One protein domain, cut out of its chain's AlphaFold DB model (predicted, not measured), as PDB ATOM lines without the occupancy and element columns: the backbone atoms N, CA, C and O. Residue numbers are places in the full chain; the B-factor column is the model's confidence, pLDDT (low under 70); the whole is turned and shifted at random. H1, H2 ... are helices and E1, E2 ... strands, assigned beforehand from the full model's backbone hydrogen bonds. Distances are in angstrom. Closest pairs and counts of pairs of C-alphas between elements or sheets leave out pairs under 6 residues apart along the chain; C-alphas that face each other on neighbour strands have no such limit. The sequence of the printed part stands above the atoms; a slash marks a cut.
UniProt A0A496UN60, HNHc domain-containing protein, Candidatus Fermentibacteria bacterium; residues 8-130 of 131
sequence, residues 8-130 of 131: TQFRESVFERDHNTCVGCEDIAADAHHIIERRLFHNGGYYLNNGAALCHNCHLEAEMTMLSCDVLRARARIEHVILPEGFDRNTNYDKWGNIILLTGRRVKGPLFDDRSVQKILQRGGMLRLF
ATOM      1  N   THR A   8       5.044  28.018  -4.833       98.06
ATOM      2  CA  THR A   8       3.851  28.806  -5.183       98.06
ATOM      3  C   THR A   8       3.138  28.201  -6.387       98.06
ATOM      4  O   THR A   8       1.963  27.874  -6.276       98.06
ATOM      5  N   GLN A   9       3.869  27.932  -7.474       98.44
ATOM      6  CA  GLN A   9       3.308  27.291  -8.669       98.44
ATOM      7  C   GLN A   9       2.723  25.913  -8.356       98.44
ATOM      8  O   GLN A   9       1.638  25.592  -8.814       98.44
ATOM      9  N   PHE A  10       3.403  25.105  -7.538       98.56
ATOM     10  CA  PHE A  10       2.884  23.813  -7.097       98.56
ATOM     11  C   PHE A  10       1.532  23.960  -6.398       98.56
ATOM     12  O   PHE A  10       0.591  23.251  -6.741       98.56
ATOM     13  N   ARG A  11       1.417  24.894  -5.445       98.38
ATOM     14  CA  ARG A  11       0.153  25.140  -4.747       98.38
ATOM     15  C   ARG A  11      -0.932  25.596  -5.721       98.38
ATOM     16  O   ARG A  11      -2.009  25.015  -5.720       98.38
ATOM     17  N   GLU A  12      -0.655  26.614  -6.526       98.44
ATOM     18  CA  GLU A  12      -1.631  27.196  -7.452       98.44
ATOM     19  C   GLU A  12      -2.113  26.171  -8.480       98.44
ATOM     20  O   GLU A  12      -3.316  25.973  -8.612       98.44
ATOM     21  N   SER A  13      -1.200  25.434  -9.119       98.31
ATOM     22  CA  SER A  13      -1.558  24.420 -10.113       98.31
ATOM     23  C   SER A  13      -2.322  23.234  -9.514       98.31
ATOM     24  O   SER A  13      -3.202  22.682 -10.172       98.31
ATOM     25  N   VAL A  14      -2.024  22.833  -8.270       98.69
ATOM     26  CA  VAL A  14      -2.794  21.791  -7.569       98.69
ATOM     27  C   VAL A  14      -4.219  22.270  -7.284       98.69
ATOM     28  O   VAL A  14      -5.168  21.542  -7.560       98.69
ATOM     29  N   PHE A  15      -4.384  23.497  -6.781       98.62
ATOM     30  CA  PHE A  15      -5.706  24.071  -6.514       98.62
ATOM     31  C   PHE A  15      -6.508  24.290  -7.795       98.62
ATOM     32  O   PHE A  15      -7.706  24.027  -7.810       98.62
ATOM     33  N   GLU A  16      -5.861  24.738  -8.869       98.44
ATOM     34  CA  GLU A  16      -6.492  24.924 -10.174       98.44
ATOM     35  C   GLU A  16      -7.019  23.596 -10.732       98.44
ATOM     36  O   GLU A  16      -8.196  23.510 -11.088       98.44
ATOM     37  N   ARG A  17      -6.186  22.542 -10.738       98.25
ATOM     38  CA  ARG A  17      -6.583  21.198 -11.194       98.25
ATOM     39  C   ARG A  17      -7.747  20.641 -10.378       98.25
ATOM     40  O   ARG A  17      -8.674  20.073 -10.945       98.25
ATOM     41  N   ASP A  18      -7.694  20.807  -9.060       98.56
ATOM     42  CA  ASP A  18      -8.682  20.246  -8.134       98.56
ATOM     43  C   ASP A  18      -9.864  21.209  -7.887       98.56
ATOM     44  O   ASP A  18     -10.644  21.031  -6.953       98.56
ATOM     45  N   HIS A  19     -10.012  22.247  -8.720       98.12
ATOM     46  CA  HIS A  19     -11.101  23.231  -8.675       98.12
ATOM     47  C   HIS A  19     -11.302  23.905  -7.303       98.12
ATOM     48  O   HIS A  19     -12.419  24.248  -6.930       98.12
ATOM     49  N   ASN A  20     -10.219  24.124  -6.550       98.19
ATOM     50  CA  ASN A  20     -10.216  24.622  -5.165       98.19
ATOM     51  C   ASN A  20     -11.002  23.740  -4.171       98.19
ATOM     52  O   ASN A  20     -11.333  24.184  -3.068       98.19
ATOM     53  N   THR A  21     -11.271  22.487  -4.536       98.50
ATOM     54  CA  THR A  21     -11.998  21.520  -3.711       98.50
ATOM     55  C   THR A  21     -11.063  20.450  -3.162       98.50
ATOM     56  O   THR A  21     -10.064  20.069  -3.767       98.50
ATOM     57  N   CYS A  22     -11.373  19.975  -1.964       98.81
ATOM     58  CA  CYS A  22     -10.719  18.855  -1.330       98.81
ATOM     59  C   CYS A  22     -11.041  17.591  -2.122       98.81
ATOM     60  O   CYS A  22     -12.170  17.107  -2.083       98.81
ATOM     61  N   VAL A  23     -10.042  16.965  -2.741       98.62
ATOM     62  CA  VAL A  23     -10.262  15.690  -3.447       98.62
ATOM     63  C   VAL A  23     -10.621  14.542  -2.491       98.62
ATOM     64  O   VAL A  23     -11.027  13.468  -2.917       98.62
ATOM     65  N   GLY A  24     -10.454  14.733  -1.179       97.62
ATOM     66  CA  GLY A  24     -10.810  13.760  -0.147       97.62
ATOM     67  C   GLY A  24     -12.305  13.715   0.190       97.62
ATOM     68  O   GLY A  24     -12.819  12.636   0.488       97.62
ATOM     69  N   CYS A  25     -12.999  14.855   0.154       97.94
ATOM     70  CA  CYS A  25     -14.376  14.964   0.653       97.94
ATOM     71  C   CYS A  25     -15.232  16.045  -0.029       97.94
ATOM     72  O   CYS A  25     -16.316  16.331   0.465       97.94
ATOM     73  N   GLU A  26     -14.741  16.674  -1.100       97.75
ATOM     74  CA  GLU A  26     -15.426  17.706  -1.903       97.75
ATOM     75  C   GLU A  26     -15.702  19.050  -1.194       97.75
ATOM     76  O   GLU A  26     -16.248  19.968  -1.798       97.75
ATOM     77  N   ASP A  27     -15.257  19.213   0.055       98.00
ATOM     78  CA  ASP A  27     -15.274  20.495   0.781       98.00
ATOM     79  C   ASP A  27     -14.201  21.470   0.246       98.00
ATOM     80  O   ASP A  27     -13.411  21.122  -0.627       98.00
ATOM     81  N   ILE A  28     -14.105  22.687   0.775       98.25
ATOM     82  CA  ILE A  28     -13.094  23.673   0.372       98.25
ATOM     83  C   ILE A  28     -11.680  23.178   0.729       98.25
ATOM     84  O   ILE A  28     -11.395  22.774   1.863       98.25
ATOM     85  N   ALA A  29     -10.757  23.230  -0.238       98.25
ATOM     86  CA  ALA A  29      -9.359  22.886  -0.002       98.25
ATOM     87  C   ALA A  29      -8.636  23.960   0.829       98.25
ATOM     88  O   ALA A  29      -8.794  25.160   0.614       98.25
ATOM     89  N   ALA A  30      -7.779  23.518   1.749       97.88
ATOM     90  CA  ALA A  30      -6.969  24.389   2.599       97.88
ATOM     91  C   ALA A  30      -5.498  24.417   2.152       97.88
ATOM     92  O   ALA A  30      -4.877  25.486   2.091       97.88
ATOM     93  N   ASP A  31      -4.943  23.258   1.781       97.56
ATOM     94  CA  ASP A  31      -3.539  23.136   1.386       97.56
ATOM     95  C   ASP A  31      -3.304  22.138   0.242       97.56
ATOM     96  O   ASP A  31      -4.109  21.240  -0.008       97.56
ATOM     97  N   ALA A  32      -2.176  22.315  -0.446       98.50
ATOM     98  CA  ALA A  32      -1.671  21.418  -1.468       98.50
ATOM     99  C   ALA A  32      -0.801  20.362  -0.781       98.50
ATOM    100  O   ALA A  32       0.342  20.601  -0.384       98.50
ATOM    101  N   HIS A  33      -1.369  19.176  -0.632       98.69
ATOM    102  CA  HIS A  33      -0.747  18.045   0.021       98.69
ATOM    103  C   HIS A  33       0.196  17.312  -0.932       98.69
ATOM    104  O   HIS A  33      -0.209  16.938  -2.030       98.69
ATOM    105  N   HIS A  34       1.427  17.035  -0.500       98.81
ATOM    106  CA  HIS A  34       2.298  16.121  -1.242       98.81
ATOM    107  C   HIS A  34       1.841  14.676  -1.023       98.81
ATOM    108  O   HIS A  34       1.814  14.222   0.120       98.81
ATOM    109  N   ILE A  35       1.516  13.952  -2.093       98.75
ATOM    110  CA  ILE A  35       1.026  12.568  -2.037       98.75
ATOM    111  C   ILE A  35       2.115  11.633  -1.497       98.75
ATOM    112  O   ILE A  35       1.836  10.832  -0.609       98.75
ATOM    113  N   ILE A  36       3.347  11.757  -2.000       98.56
ATOM    114  CA  ILE A  36       4.554  11.171  -1.410       98.56
ATOM    115  C   ILE A  36       5.396  12.299  -0.817       98.56
ATOM    116  O   ILE A  36       5.592  13.343  -1.443       98.56
ATOM    117  N   GLU A  37       5.886  12.086   0.403       98.38
ATOM    118  CA  GLU A  37       6.628  13.065   1.186       98.38
ATOM    119  C   GLU A  37       7.809  13.648   0.405       98.38
ATOM    120  O   GLU A  37       8.704  12.938  -0.054       98.38
ATOM    121  N   ARG A  38       7.836  14.980   0.300       97.69
ATOM    122  CA  ARG A  38       8.836  15.712  -0.480       97.69
ATOM    123  C   ARG A  38      10.278  15.461  -0.054       97.69
ATOM    124  O   ARG A  38      11.159  15.542  -0.901       97.69
ATOM    125  N   ARG A  39      10.528  15.146   1.224       97.75
ATOM    126  CA  ARG A  39      11.868  14.788   1.734       97.75
ATOM    127  C   ARG A  39      12.443  13.510   1.117       97.75
ATOM    128  O   ARG A  39      13.646  13.307   1.208       97.75
ATOM    129  N   LEU A  40      11.609  12.665   0.507       98.12
ATOM    130  CA  LEU A  40      12.070  11.476  -0.213       98.12
ATOM    131  C   LEU A  40      12.644  11.818  -1.594       98.12
ATOM    132  O   LEU A  40      13.423  11.037  -2.123       98.12
ATOM    133  N   PHE A  41      12.282  12.969  -2.166       98.00
ATOM    134  CA  PHE A  41      12.767  13.424  -3.468       98.00
ATOM    135  C   PHE A  41      14.018  14.283  -3.305       98.00
ATOM    136  O   PHE A  41      14.007  15.262  -2.553       98.00
ATOM    137  N   HIS A  42      15.059  14.017  -4.093       96.56
ATOM    138  CA  HIS A  42      16.299  14.804  -4.041       96.56
ATOM    139  C   HIS A  42      16.104  16.303  -4.354       96.56
ATOM    140  O   HIS A  42      16.869  17.148  -3.890       96.56
ATOM    141  N   ASN A  43      15.072  16.647  -5.131       96.62
ATOM    142  CA  ASN A  43      14.767  18.007  -5.579       96.62
ATOM    143  C   ASN A  43      13.527  18.617  -4.899       96.62
ATOM    144  O   ASN A  43      13.021  19.658  -5.320       96.62
ATOM    145  N   GLY A  44      13.024  17.970  -3.842       96.62
ATOM    146  CA  GLY A  44      11.895  18.457  -3.058       96.62
ATOM    147  C   GLY A  44      10.510  18.176  -3.642       96.62
ATOM    148  O   GLY A  44       9.539  18.646  -3.056       96.62
ATOM    149  N   GLY A  45      10.391  17.431  -4.748       97.56
ATOM    150  CA  GLY A  45       9.157  16.719  -5.112       97.56
ATOM    151  C   GLY A  45       7.946  17.573  -5.505       97.56
ATOM    152  O   GLY A  45       6.830  17.046  -5.517       97.56
ATOM    153  N   TYR A  46       8.143  18.854  -5.835       98.38
ATOM    154  CA  TYR A  46       7.101  19.800  -6.263       98.38
ATOM    155  C   TYR A  46       6.640  19.549  -7.710       98.38
ATOM    156  O   TYR A  46       6.732  20.411  -8.582       98.38
ATOM    157  N   TYR A  47       6.158  18.341  -7.979       98.44
ATOM    158  CA  TYR A  47       5.545  17.964  -9.249       98.44
ATOM    159  C   TYR A  47       4.030  18.016  -9.112       98.44
ATOM    160  O   TYR A  47       3.505  17.517  -8.120       98.44
ATOM    161  N   LEU A  48       3.314  18.536 -10.112       98.31
ATOM    162  CA  LEU A  48       1.847  18.625 -10.079       98.31
ATOM    163  C   LEU A  48       1.190  17.277  -9.719       98.31
ATOM    164  O   LEU A  48       0.317  17.213  -8.855       98.31
ATOM    165  N   ASN A  49       1.674  16.178 -10.302       98.25
ATOM    166  CA  ASN A  49       1.146  14.835 -10.036       98.25
ATOM    167  C   ASN A  49       1.646  14.185  -8.735       98.25
ATOM    168  O   ASN A  49       1.281  13.049  -8.436       98.25
ATOM    169  N   ASN A  50       2.470  14.882  -7.958       98.56
ATOM    170  CA  ASN A  50       2.753  14.539  -6.567       98.56
ATOM    171  C   ASN A  50       1.949  15.422  -5.593       98.56
ATOM    172  O   ASN A  50       2.209  15.393  -4.397       98.56
ATOM    173  N   GLY A  51       0.989  16.218  -6.074       98.44
ATOM    174  CA  GLY A  51       0.160  17.100  -5.254       98.44
ATOM    175  C   GLY A  51      -1.328  16.763  -5.313       98.44
ATOM    176  O   GLY A  51      -1.809  16.308  -6.350       98.44
ATOM    177  N   ALA A  52      -2.061  17.025  -4.231       98.75
ATOM    178  CA  ALA A  52      -3.525  16.969  -4.148       98.75
ATOM    179  C   ALA A  52      -4.059  18.073  -3.220       98.75
ATOM    180  O   ALA A  52      -3.513  18.282  -2.138       98.75
ATOM    181  N   ALA A  53      -5.113  18.778  -3.616       98.81
ATOM    182  CA  ALA A  53      -5.752  19.797  -2.795       98.81
ATOM    183  C   ALA A  53      -6.618  19.119  -1.726       98.81
ATOM    184  O   ALA A  53      -7.492  18.311  -2.044       98.81
ATOM    185  N   LEU A  54      -6.370  19.416  -0.447       98.81
ATOM    186  CA  LEU A  54      -7.079  18.808   0.681       98.81
ATOM    187  C   LEU A  54      -7.527  19.859   1.699       98.81
ATOM    188  O   LEU A  54      -6.831  20.840   1.963       98.81
ATOM    189  N   CYS A  55      -8.687  19.628   2.317       98.75
ATOM    190  CA  CYS A  55      -9.092  20.320   3.539       98.75
ATOM    191  C   CYS A  55      -8.231  19.846   4.725       98.75
ATOM    192  O   CYS A  55      -7.525  18.838   4.635       98.75
ATOM    193  N   HIS A  56      -8.300  20.536   5.866       98.38
ATOM    194  CA  HIS A  56      -7.467  20.209   7.031       98.38
ATOM    195  C   HIS A  56      -7.645  18.759   7.527       98.38
ATOM    196  O   HIS A  56      -6.662  18.096   7.859       98.38
ATOM    197  N   ASN A  57      -8.882  18.250   7.530       98.50
ATOM    198  CA  ASN A  57      -9.191  16.904   8.020       98.50
ATOM    199  C   ASN A  57      -8.614  15.823   7.101       98.50
ATOM    200  O   ASN A  57      -7.835  14.990   7.557       98.50
ATOM    201  N   CYS A  58      -8.914  15.877   5.799       98.69
ATOM    202  CA  CYS A  58      -8.366  14.914   4.842       98.69
ATOM    203  C   CYS A  58      -6.844  15.037   4.708       98.69
ATOM    204  O   CYS A  58      -6.167  14.031   4.505       98.69
ATOM    205  N   HIS A  59      -6.283  16.244   4.865       98.56
ATOM    206  CA  HIS A  59      -4.835  16.424   4.924       98.56
ATOM    207  C   HIS A  59      -4.250  15.637   6.097       98.56
ATOM    208  O   HIS A  59      -3.303  14.879   5.917       98.56
ATOM    209  N   LEU A  60      -4.832  15.758   7.293       98.50
ATOM    210  CA  LEU A  60      -4.393  14.998   8.459       98.50
ATOM    211  C   LEU A  60      -4.562  13.480   8.264       98.50
ATOM    212  O   LEU A  60      -3.671  12.723   8.635       98.50
ATOM    213  N   GLU A  61      -5.660  13.021   7.665       98.69
ATOM    214  CA  GLU A  61      -5.867  11.602   7.338       98.69
ATOM    215  C   GLU A  61      -4.825  11.061   6.353       98.69
ATOM    216  O   GLU A  61      -4.367   9.926   6.510       98.69
ATOM    217  N   ALA A  62      -4.415  11.866   5.372       98.69
ATOM    218  CA  ALA A  62      -3.355  11.520   4.431       98.69
ATOM    219  C   ALA A  62      -1.975  11.474   5.114       98.69
ATOM    220  O   ALA A  62      -1.222  10.521   4.917       98.69
ATOM    221  N   GLU A  63      -1.671  12.431   6.004       98.62
ATOM    222  CA  GLU A  63      -0.477  12.399   6.869       98.62
ATOM    223  C   GLU A  63      -0.450  11.141   7.759       98.62
ATOM    224  O   GLU A  63       0.586  10.502   7.941       98.62
ATOM    225  N   MET A  64      -1.608  10.734   8.285       98.62
ATOM    226  CA  MET A  64      -1.772   9.503   9.065       98.62
ATOM    227  C   MET A  64      -1.811   8.240   8.199       98.62
ATOM    228  O   MET A  64      -1.832   7.140   8.746       98.62
ATOM    229  N   THR A  65      -1.800   8.359   6.868       98.25
ATOM    230  CA  THR A  65      -1.914   7.264   5.885       98.25
ATOM    231  C   THR A  65      -3.221   6.458   5.961       98.25
ATOM    232  O   THR A  65      -3.279   5.315   5.504       98.25
ATOM    233  N   MET A  66      -4.267   7.053   6.541       98.19
ATOM    234  CA  MET A  66      -5.640   6.529   6.525       98.19
ATOM    235  C   MET A  66      -6.314   6.801   5.179       98.19
ATOM    236  O   MET A  66      -7.066   5.967   4.681       98.19
ATOM    237  N   LEU A  67      -5.990   7.943   4.571       98.19
ATOM    238  CA  LEU A  67      -6.302   8.243   3.182       98.19
ATOM    239  C   LEU A  67      -5.082   7.876   2.326       98.19
ATOM    240  O   LEU A  67      -4.011   8.465   2.482       98.19
ATOM    241  N   SER A  68      -5.212   6.852   1.478       98.06
ATOM    242  CA  SER A  68      -4.074   6.291   0.742       98.06
ATOM    243  C   SER A  68      -3.663   7.142  -0.462       98.06
ATOM    244  O   SER A  68      -4.470   7.870  -1.045       98.06
ATOM    245  N   CYS A  69      -2.404   6.998  -0.884       98.44
ATOM    246  CA  CYS A  69      -1.877   7.697  -2.053       98.44
ATOM    247  C   CYS A  69      -2.636   7.333  -3.339       98.44
ATOM    248  O   CYS A  69      -2.868   8.207  -4.170       98.44
ATOM    249  N   ASP A  70      -3.068   6.080  -3.492       97.50
ATOM    250  CA  ASP A  70      -3.831   5.637  -4.665       97.50
ATOM    251  C   ASP A  70      -5.234   6.242  -4.700       97.50
ATOM    252  O   ASP A  70      -5.686   6.679  -5.757       97.50
ATOM    253  N   VAL A  71      -5.898   6.354  -3.542       98.19
ATOM    254  CA  VAL A  71      -7.194   7.043  -3.446       98.19
ATOM    255  C   VAL A  71      -7.037   8.519  -3.806       98.19
ATOM    256  O   VAL A  71      -7.829   9.035  -4.592       98.19
ATOM    257  N   LEU A  72      -6.000   9.192  -3.294       98.56
ATOM    258  CA  LEU A  72      -5.719  10.587  -3.644       98.56
ATOM    259  C   LEU A  72      -5.465  10.762  -5.143       98.56
ATOM    260  O   LEU A  72      -6.059  11.642  -5.757       98.56
ATOM    261  N   ARG A  73      -4.632   9.906  -5.745       98.38
ATOM    262  CA  ARG A  73      -4.340   9.946  -7.186       98.38
ATOM    263  C   ARG A  73      -5.594   9.750  -8.023       98.38
ATOM    264  O   ARG A  73      -5.833  10.538  -8.931       98.38
ATOM    265  N   ALA A  74      -6.405   8.744  -7.697       98.31
ATOM    266  CA  ALA A  74      -7.637   8.460  -8.422       98.31
ATOM    267  C   ALA A  74      -8.613   9.645  -8.355       98.31
ATOM    268  O   ALA A  74      -9.129  10.080  -9.383       98.31
ATOM    269  N   ARG A  75      -8.823  10.214  -7.162       98.19
ATOM    270  CA  ARG A  75      -9.755  11.336  -6.966       98.19
ATOM    271  C   ARG A  75      -9.252  12.645  -7.579       98.19
ATOM    272  O   ARG A  75     -10.054  13.399  -8.115       98.19
ATOM    273  N   ALA A  76      -7.940  12.865  -7.590       98.12
ATOM    274  CA  ALA A  76      -7.293  13.984  -8.277       98.12
ATOM    275  C   ALA A  76      -7.089  13.754  -9.791       98.12
ATOM    276  O   ALA A  76      -6.474  14.584 -10.459       98.12
ATOM    277  N   ARG A  77      -7.567  12.624 -10.341       97.62
ATOM    278  CA  ARG A  77      -7.427  12.242 -11.761       97.62
ATOM    279  C   ARG A  77      -5.968  12.223 -12.246       97.62
ATOM    280  O   ARG A  77      -5.651  12.625 -13.362       97.62
ATOM    281  N   ILE A  78      -5.062  11.757 -11.390       97.50
ATOM    282  CA  ILE A  78      -3.633  11.637 -11.687       97.50
ATOM    283  C   ILE A  78      -3.367  10.288 -12.358       97.50
ATOM    284  O   ILE A  78      -3.343   9.250 -11.702       97.50
ATOM    285  N   GLU A  79      -3.102  10.314 -13.662       94.19
ATOM    286  CA  GLU A  79      -2.786   9.108 -14.444       94.19
ATOM    287  C   GLU A  79      -1.286   8.786 -14.449       94.19
ATOM    288  O   GLU A  79      -0.865   7.628 -14.450       94.19
ATOM    289  N   HIS A  80      -0.444   9.821 -14.422       94.75
ATOM    290  CA  HIS A  80       1.008   9.669 -14.449       94.75
ATOM    291  C   HIS A  80       1.601   9.858 -13.058       94.75
ATOM    292  O   HIS A  80       1.834  10.987 -12.625       94.75
ATOM    293  N   VAL A  81       1.867   8.742 -12.377       96.00
ATOM    294  CA  VAL A  81       2.484   8.730 -11.047       96.00
ATOM    295  C   VAL A  81       3.952   9.145 -11.118       96.00
ATOM    296  O   VAL A  81       4.725   8.605 -11.915       96.00
ATOM    297  N   ILE A  82       4.325  10.082 -10.247       95.69
ATOM    298  CA  ILE A  82       5.705  10.492  -9.991       95.69
ATOM    299  C   ILE A  82       6.137   9.900  -8.646       95.69
ATOM    300  O   ILE A  82       5.420  10.030  -7.654       95.69
ATOM    301  N   LEU A  83       7.292   9.235  -8.631       97.50
ATOM    302  CA  LEU A  83       7.875   8.607  -7.445       97.50
ATOM    303  C   LEU A  83       9.293   9.145  -7.201       97.50
ATOM    304  O   LEU A  83       9.919   9.614  -8.156       97.50
ATOM    305  N   PRO A  84       9.790   9.081  -5.952       97.44
ATOM    306  CA  PRO A  84      11.176   9.403  -5.636       97.44
ATOM    307  C   PRO A  84      12.188   8.511  -6.361       97.44
ATOM    308  O   PRO A  84      11.863   7.420  -6.837       97.44
ATOM    309  N   GLU A  85      13.443   8.954  -6.403       95.88
ATOM    310  CA  GLU A  85      14.532   8.189  -7.008       95.88
ATOM    311  C   GLU A  85      14.695   6.821  -6.324       95.88
ATOM    312  O   GLU A  85      14.720   6.713  -5.100       95.88
ATOM    313  N   GLY A  86      14.816   5.757  -7.125       95.19
ATOM    314  CA  GLY A  86      15.001   4.387  -6.633       95.19
ATOM    315  C   GLY A  86      13.722   3.669  -6.187       95.19
ATOM    316  O   GLY A  86      13.788   2.484  -5.869       95.19
ATOM    317  N   PHE A  87      12.564   4.335  -6.191       97.62
ATOM    318  CA  PHE A  87      11.283   3.683  -5.912       97.62
ATOM    319  C   PHE A  87      10.815   2.881  -7.134       97.62
ATOM    320  O   PHE A  87      10.933   3.331  -8.276       97.62
ATOM    321  N   ASP A  88      10.255   1.695  -6.894       96.44
ATOM    322  CA  ASP A  88       9.743   0.818  -7.947       96.44
ATOM    323  C   ASP A  88       8.294   1.176  -8.300       96.44
ATOM    324  O   ASP A  88       7.420   1.263  -7.441       96.44
ATOM    325  N   ARG A  89       8.010   1.334  -9.594       95.00
ATOM    326  CA  ARG A  89       6.679   1.710 -10.099       95.00
ATOM    327  C   ARG A  89       5.629   0.620  -9.880       95.00
ATOM    328  O   ARG A  89       4.444   0.933  -9.919       95.00
ATOM    329  N   ASN A  90       6.052  -0.626  -9.661       94.81
ATOM    330  CA  ASN A  90       5.155  -1.747  -9.372       94.81
ATOM    331  C   ASN A  90       4.924  -1.957  -7.869       94.81
ATOM    332  O   ASN A  90       4.175  -2.852  -7.479       94.81
ATOM    333  N   THR A  91       5.557  -1.143  -7.024       96.38
ATOM    334  CA  THR A  91       5.435  -1.227  -5.571       96.38
ATOM    335  C   THR A  91       4.453  -0.175  -5.058       96.38
ATOM    336  O   THR A  91       4.468   0.980  -5.489       96.38
ATOM    337  N   ASN A  92       3.589  -0.568  -4.118       97.06
ATOM    338  CA  ASN A  92       2.686   0.367  -3.455       97.06
ATOM    339  C   ASN A  92       3.378   0.998  -2.242       97.06
ATOM    340  O   ASN A  92       3.957   0.288  -1.416       97.06
ATOM    341  N   TYR A  93       3.290   2.319  -2.127       98.50
ATOM    342  CA  TYR A  93       3.893   3.093  -1.051       98.50
ATOM    343  C   TYR A  93       2.844   3.942  -0.346       98.50
ATOM    344  O   TYR A  93       1.968   4.528  -0.986       98.50
ATOM    345  N   ASP A  94       2.981   4.073   0.971       98.50
ATOM    346  CA  ASP A  94       2.320   5.160   1.685       98.50
ATOM    347  C   ASP A  94       3.072   6.489   1.508       98.50
ATOM    348  O   ASP A  94       4.169   6.554   0.945       98.50
ATOM    349  N   LYS A  95       2.483   7.566   2.033       98.50
ATOM    350  CA  LYS A  95       3.044   8.917   1.976       98.50
ATOM    351  C   LYS A  95       4.490   9.006   2.465       98.50
ATOM    352  O   LYS A  95       5.260   9.808   1.945       98.50
ATOM    353  N   TRP A  96       4.861   8.204   3.459       98.62
ATOM    354  CA  TRP A  96       6.173   8.243   4.104       98.62
ATOM    355  C   TRP A  96       7.190   7.303   3.448       98.62
ATOM    356  O   TRP A  96       8.314   7.176   3.935       98.62
ATOM    357  N   GLY A  97       6.818   6.672   2.332       98.31
ATOM    358  CA  GLY A  97       7.676   5.771   1.575       98.31
ATOM    359  C   GLY A  97       7.769   4.368   2.167       98.31
ATOM    360  O   GLY A  97       8.683   3.626   1.815       98.31
ATOM    361  N   ASN A  98       6.850   3.986   3.057       98.56
ATOM    362  CA  ASN A  98       6.758   2.604   3.518       98.56
ATOM    363  C   ASN A  98       6.082   1.747   2.449       98.56
ATOM    364  O   ASN A  98       5.084   2.168   1.863       98.56
ATOM    365  N   ILE A  99       6.584   0.533   2.234       98.44
ATOM    366  CA  ILE A  99       6.004  -0.393   1.256       98.44
ATOM    367  C   ILE A  99       4.741  -1.011   1.847       98.44
ATOM    368  O   ILE A  99       4.782  -1.560   2.949       98.44
ATOM    369  N   ILE A 100       3.639  -0.968   1.105       98.25
ATOM    370  CA  ILE A 100       2.381  -1.631   1.443       98.25
ATOM    371  C   ILE A 100       2.338  -2.973   0.708       98.25
ATOM    372  O   ILE A 100       2.277  -3.027  -0.519       98.25
ATOM    373  N   LEU A 101       2.375  -4.069   1.465       97.25
ATOM    374  CA  LEU A 101       2.281  -5.425   0.927       97.25
ATOM    375  C   LEU A 101       0.834  -5.758   0.546       97.25
ATOM    376  O   LEU A 101      -0.112  -5.197   1.098       97.25
ATOM    377  N   LEU A 102       0.650  -6.766  -0.313       94.69
ATOM    378  CA  LEU A 102      -0.678  -7.279  -0.690       94.69
ATOM    379  C   LEU A 102      -1.508  -7.763   0.514       94.69
ATOM    380  O   LEU A 102      -2.732  -7.791   0.458       94.69
ATOM    381  N   THR A 103      -0.849  -8.118   1.620       95.56
ATOM    382  CA  THR A 103      -1.494  -8.511   2.882       95.56
ATOM    383  C   THR A 103      -1.999  -7.322   3.709       95.56
ATOM    384  O   THR A 103      -2.587  -7.522   4.768       95.56
ATOM    385  N   GLY A 104      -1.714  -6.085   3.293       94.06
ATOM    386  CA  GLY A 104      -1.963  -4.863   4.062       94.06
ATOM    387  C   GLY A 104      -0.923  -4.578   5.154       94.06
ATOM    388  O   GLY A 104      -0.964  -3.514   5.778       94.06
ATOM    389  N   ARG A 105       0.031  -5.493   5.386       97.88
ATOM    390  CA  ARG A 105       1.204  -5.233   6.236       97.88
ATOM    391  C   ARG A 105       2.166  -4.275   5.544       97.88
ATOM    392  O   ARG A 105       2.153  -4.147   4.321       97.88
ATOM    393  N   ARG A 106       3.006  -3.608   6.332       98.31
ATOM    394  CA  ARG A 106       3.936  -2.592   5.842       98.31
ATOM    395  C   ARG A 106       5.379  -2.933   6.164       98.31
ATOM    396  O   ARG A 106       5.678  -3.394   7.264       98.31
ATOM    397  N   VAL A 107       6.267  -2.668   5.213       98.31
ATOM    398  CA  VAL A 107       7.717  -2.686   5.433       98.31
ATOM    399  C   VAL A 107       8.177  -1.253   5.656       98.31
ATOM    400  O   VAL A 107       7.781  -0.346   4.920       98.31
ATOM    401  N   LYS A 108       8.990  -1.054   6.695       98.44
ATOM    402  CA  LYS A 108       9.516   0.252   7.102       98.44
ATOM    403  C   LYS A 108      10.315   0.879   5.958       98.44
ATOM    404  O   LYS A 108      11.229   0.258   5.423       98.44
ATOM    405  N   GLY A 109       9.929   2.091   5.582       97.25
ATOM    406  CA  GLY A 109      10.577   2.900   4.560       97.25
ATOM    407  C   GLY A 109      11.618   3.866   5.136       97.25
ATOM    408  O   GLY A 109      11.841   3.895   6.348       97.25
ATOM    409  N   PRO A 110      12.225   4.711   4.283       97.56
ATOM    410  CA  PRO A 110      13.358   5.561   4.663       97.56
ATOM    411  C   PRO A 110      13.064   6.567   5.782       97.56
ATOM    412  O   PRO A 110      13.955   6.908   6.552       97.56
ATOM    413  N   LEU A 111      11.823   7.054   5.874       98.12
ATOM    414  CA  LEU A 111      11.417   8.035   6.885       98.12
ATOM    415  C   LEU A 111      10.728   7.405   8.096       98.12
ATOM    416  O   LEU A 111      10.226   8.140   8.943       98.12
ATOM    417  N   PHE A 112      10.670   6.073   8.187       98.38
ATOM    418  CA  PHE A 112       9.901   5.403   9.229       98.38
ATOM    419  C   PHE A 112      10.337   5.848  10.629       98.38
ATOM    420  O   PHE A 112       9.491   6.274  11.408       98.38
ATOM    421  N   ASP A 113      11.633   5.823  10.938       98.06
ATOM    422  CA  ASP A 113      12.143   6.127  12.283       98.06
ATOM    423  C   ASP A 113      12.168   7.631  12.628       98.06
ATOM    424  O   ASP A 113      12.522   8.012  13.746       98.06
ATOM    425  N   ASP A 114      11.758   8.512  11.707       98.44
ATOM    426  CA  ASP A 114      11.616   9.936  12.005       98.44
ATOM    427  C   ASP A 114      10.545  10.142  13.090       98.44
ATOM    428  O   ASP A 114       9.408   9.672  12.993       98.44
ATOM    429  N   ARG A 115      10.894  10.897  14.138       98.12
ATOM    430  CA  ARG A 115      10.016  11.156  15.285       98.12
ATOM    431  C   ARG A 115       8.662  11.744  14.879       98.12
ATOM    432  O   ARG A 115       7.650  11.400  15.497       98.12
ATOM    433  N   SER A 116       8.613  12.643  13.893       97.69
ATOM    434  CA  SER A 116       7.343  13.223  13.443       97.69
ATOM    435  C   SER A 116       6.489  12.187  12.715       97.69
ATOM    436  O   SER A 116       5.272  12.166  12.904       97.69
ATOM    437  N   VAL A 117       7.127  11.304  11.942       98.50
ATOM    438  CA  VAL A 117       6.469  10.216  11.205       98.50
ATOM    439  C   VAL A 117       5.926   9.162  12.172       98.50
ATOM    440  O   VAL A 117       4.753   8.803  12.098       98.50
ATOM    441  N   GLN A 118       6.709   8.747  13.169       98.56
ATOM    442  CA  GLN A 118       6.235   7.845  14.222       98.56
ATOM    443  C   GLN A 118       5.018   8.414  14.958       98.56
ATOM    444  O   GLN A 118       4.011   7.725  15.123       98.56
ATOM    445  N   LYS A 119       5.066   9.696  15.347       98.56
ATOM    446  CA  LYS A 119       3.959  10.356  16.056       98.56
ATOM    447  C   LYS A 119       2.674  10.376  15.225       98.56
ATOM    448  O   LYS A 119       1.595  10.131  15.767       98.56
ATOM    449  N   ILE A 120       2.769  10.685  13.930       98.50
ATOM    450  CA  ILE A 120       1.580  10.798  13.082       98.50
ATOM    451  C   ILE A 120       1.009   9.426  12.705       98.50
ATOM    452  O   ILE A 120      -0.205   9.238  12.767       98.50
ATOM    453  N   LEU A 121       1.861   8.430  12.448       98.56
ATOM    454  CA  LEU A 121       1.430   7.046  12.236       98.56
ATOM    455  C   LEU A 121       0.806   6.439  13.499       98.56
ATOM    456  O   LEU A 121      -0.172   5.695  13.403       98.56
ATOM    457  N   GLN A 122       1.329   6.770  14.685       98.44
ATOM    458  CA  GLN A 122       0.733   6.366  15.959       98.44
ATOM    459  C   GLN A 122      -0.660   6.973  16.136       98.44
ATOM    460  O   GLN A 122      -1.586   6.254  16.507       98.44
ATOM    461  N   ARG A 123      -0.827   8.267  15.824       98.12
ATOM    462  CA  ARG A 123      -2.126   8.955  15.884       98.12
ATOM    463  C   ARG A 123      -3.174   8.287  14.989       98.12
ATOM    464  O   ARG A 123      -4.318   8.158  15.409       98.12
ATOM    465  N   GLY A 124      -2.772   7.825  13.805       97.25
ATOM    466  CA  GLY A 124      -3.630   7.057  12.898       97.25
ATOM    467  C   GLY A 124      -3.816   5.584  13.278       97.25
ATOM    468  O   GLY A 124      -4.551   4.874  12.603       97.25
ATOM    469  N   GLY A 125      -3.133   5.077  14.309       97.94
ATOM    470  CA  GLY A 125      -3.160   3.655  14.672       97.94
ATOM    471  C   GLY A 125      -2.496   2.732  13.640       97.94
ATOM    472  O   GLY A 125      -2.784   1.534  13.612       97.94
ATOM    473  N   MET A 126      -1.619   3.264  12.784       97.69
ATOM    474  CA  MET A 126      -1.019   2.539  11.657       97.69
ATOM    475  C   MET A 126       0.225   1.733  12.037       97.69
ATOM    476  O   MET A 126       0.557   0.775  11.343       97.69
ATOM    477  N   LEU A 127       0.884   2.056  13.158       98.00
ATOM    478  CA  LEU A 127       2.112   1.370  13.596       98.00
ATOM    479  C   LEU A 127       1.938  -0.151  13.756       98.00
ATOM    480  O   LEU A 127       2.869  -0.907  13.501       98.00
ATOM    481  N   ARG A 128       0.727  -0.620  14.085       97.25
ATOM    482  CA  ARG A 128       0.403  -2.055  14.206       97.25
ATOM    483  C   ARG A 128       0.507  -2.845  12.896       97.25
ATOM    484  O   ARG A 128       0.496  -4.072  12.923       97.25
ATOM    485  N   LEU A 129       0.539  -2.161  11.751       97.31
ATOM    486  CA  LEU A 129       0.597  -2.790  10.432       97.31
ATOM    487  C   LEU A 129       2.036  -3.095   9.996       97.31
ATOM    488  O   LEU A 129       2.231  -3.848   9.042       97.31
ATOM    489  N   PHE A 130       3.041  -2.553  10.682       97.75
ATOM    490  CA  PHE A 130       4.445  -2.693  10.304       97.75
ATOM    491  C   PHE A 130       5.038  -4.030  10.748       97.75
ATOM    492  O   PHE A 130       4.635  -4.578  11.775       97.75
TER     493      PHE A 130
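Overview. This is residues 8 to 130 of the 131 residues of the protein "HNHc domain-containing protein" of Candidatus Fermentibacteria bacterium (UniProt A0A496UN60). With little regular structure, a hairpin, E1 and E2, has H1, H2 and H3 round it and H4 far from H1. Of 123 printed residues 42 are in H1 E1 E2 H2 H3 H4, mostly helix, the strands antiparallel. It is compact, radius of gyration of the C-alphas 13.6 A, spanning 36 by 28 by 26 A.

Along the chain. E1 is residues 31 to 34, E2 51 to 54, H2 56 to 63, H3 69 to 75. H1, residues 8 to 17, 14.2 A long, begins at C-alpha (3.851, 28.806, -5.183); H4, residues 115 to 123, ends at C-alpha (-2.126, 8.955, 15.884).

Arrangement. Within hydrogen-bond range are N 33 and O 52 across the hairpin, 2.8 A, and every helix O i to N i+4 pair. The closest C-alphas of H1 and E2, Phe 15 and Ala 53, are 5.7 A apart. H2 and H4 are close but not clearly touching, with C-alphas 63 and 120 at 6.7 A.

Size, cuts and confidence. The printed part has no cut; no printed residue is under pLDDT 70; link H3 to H4 is long.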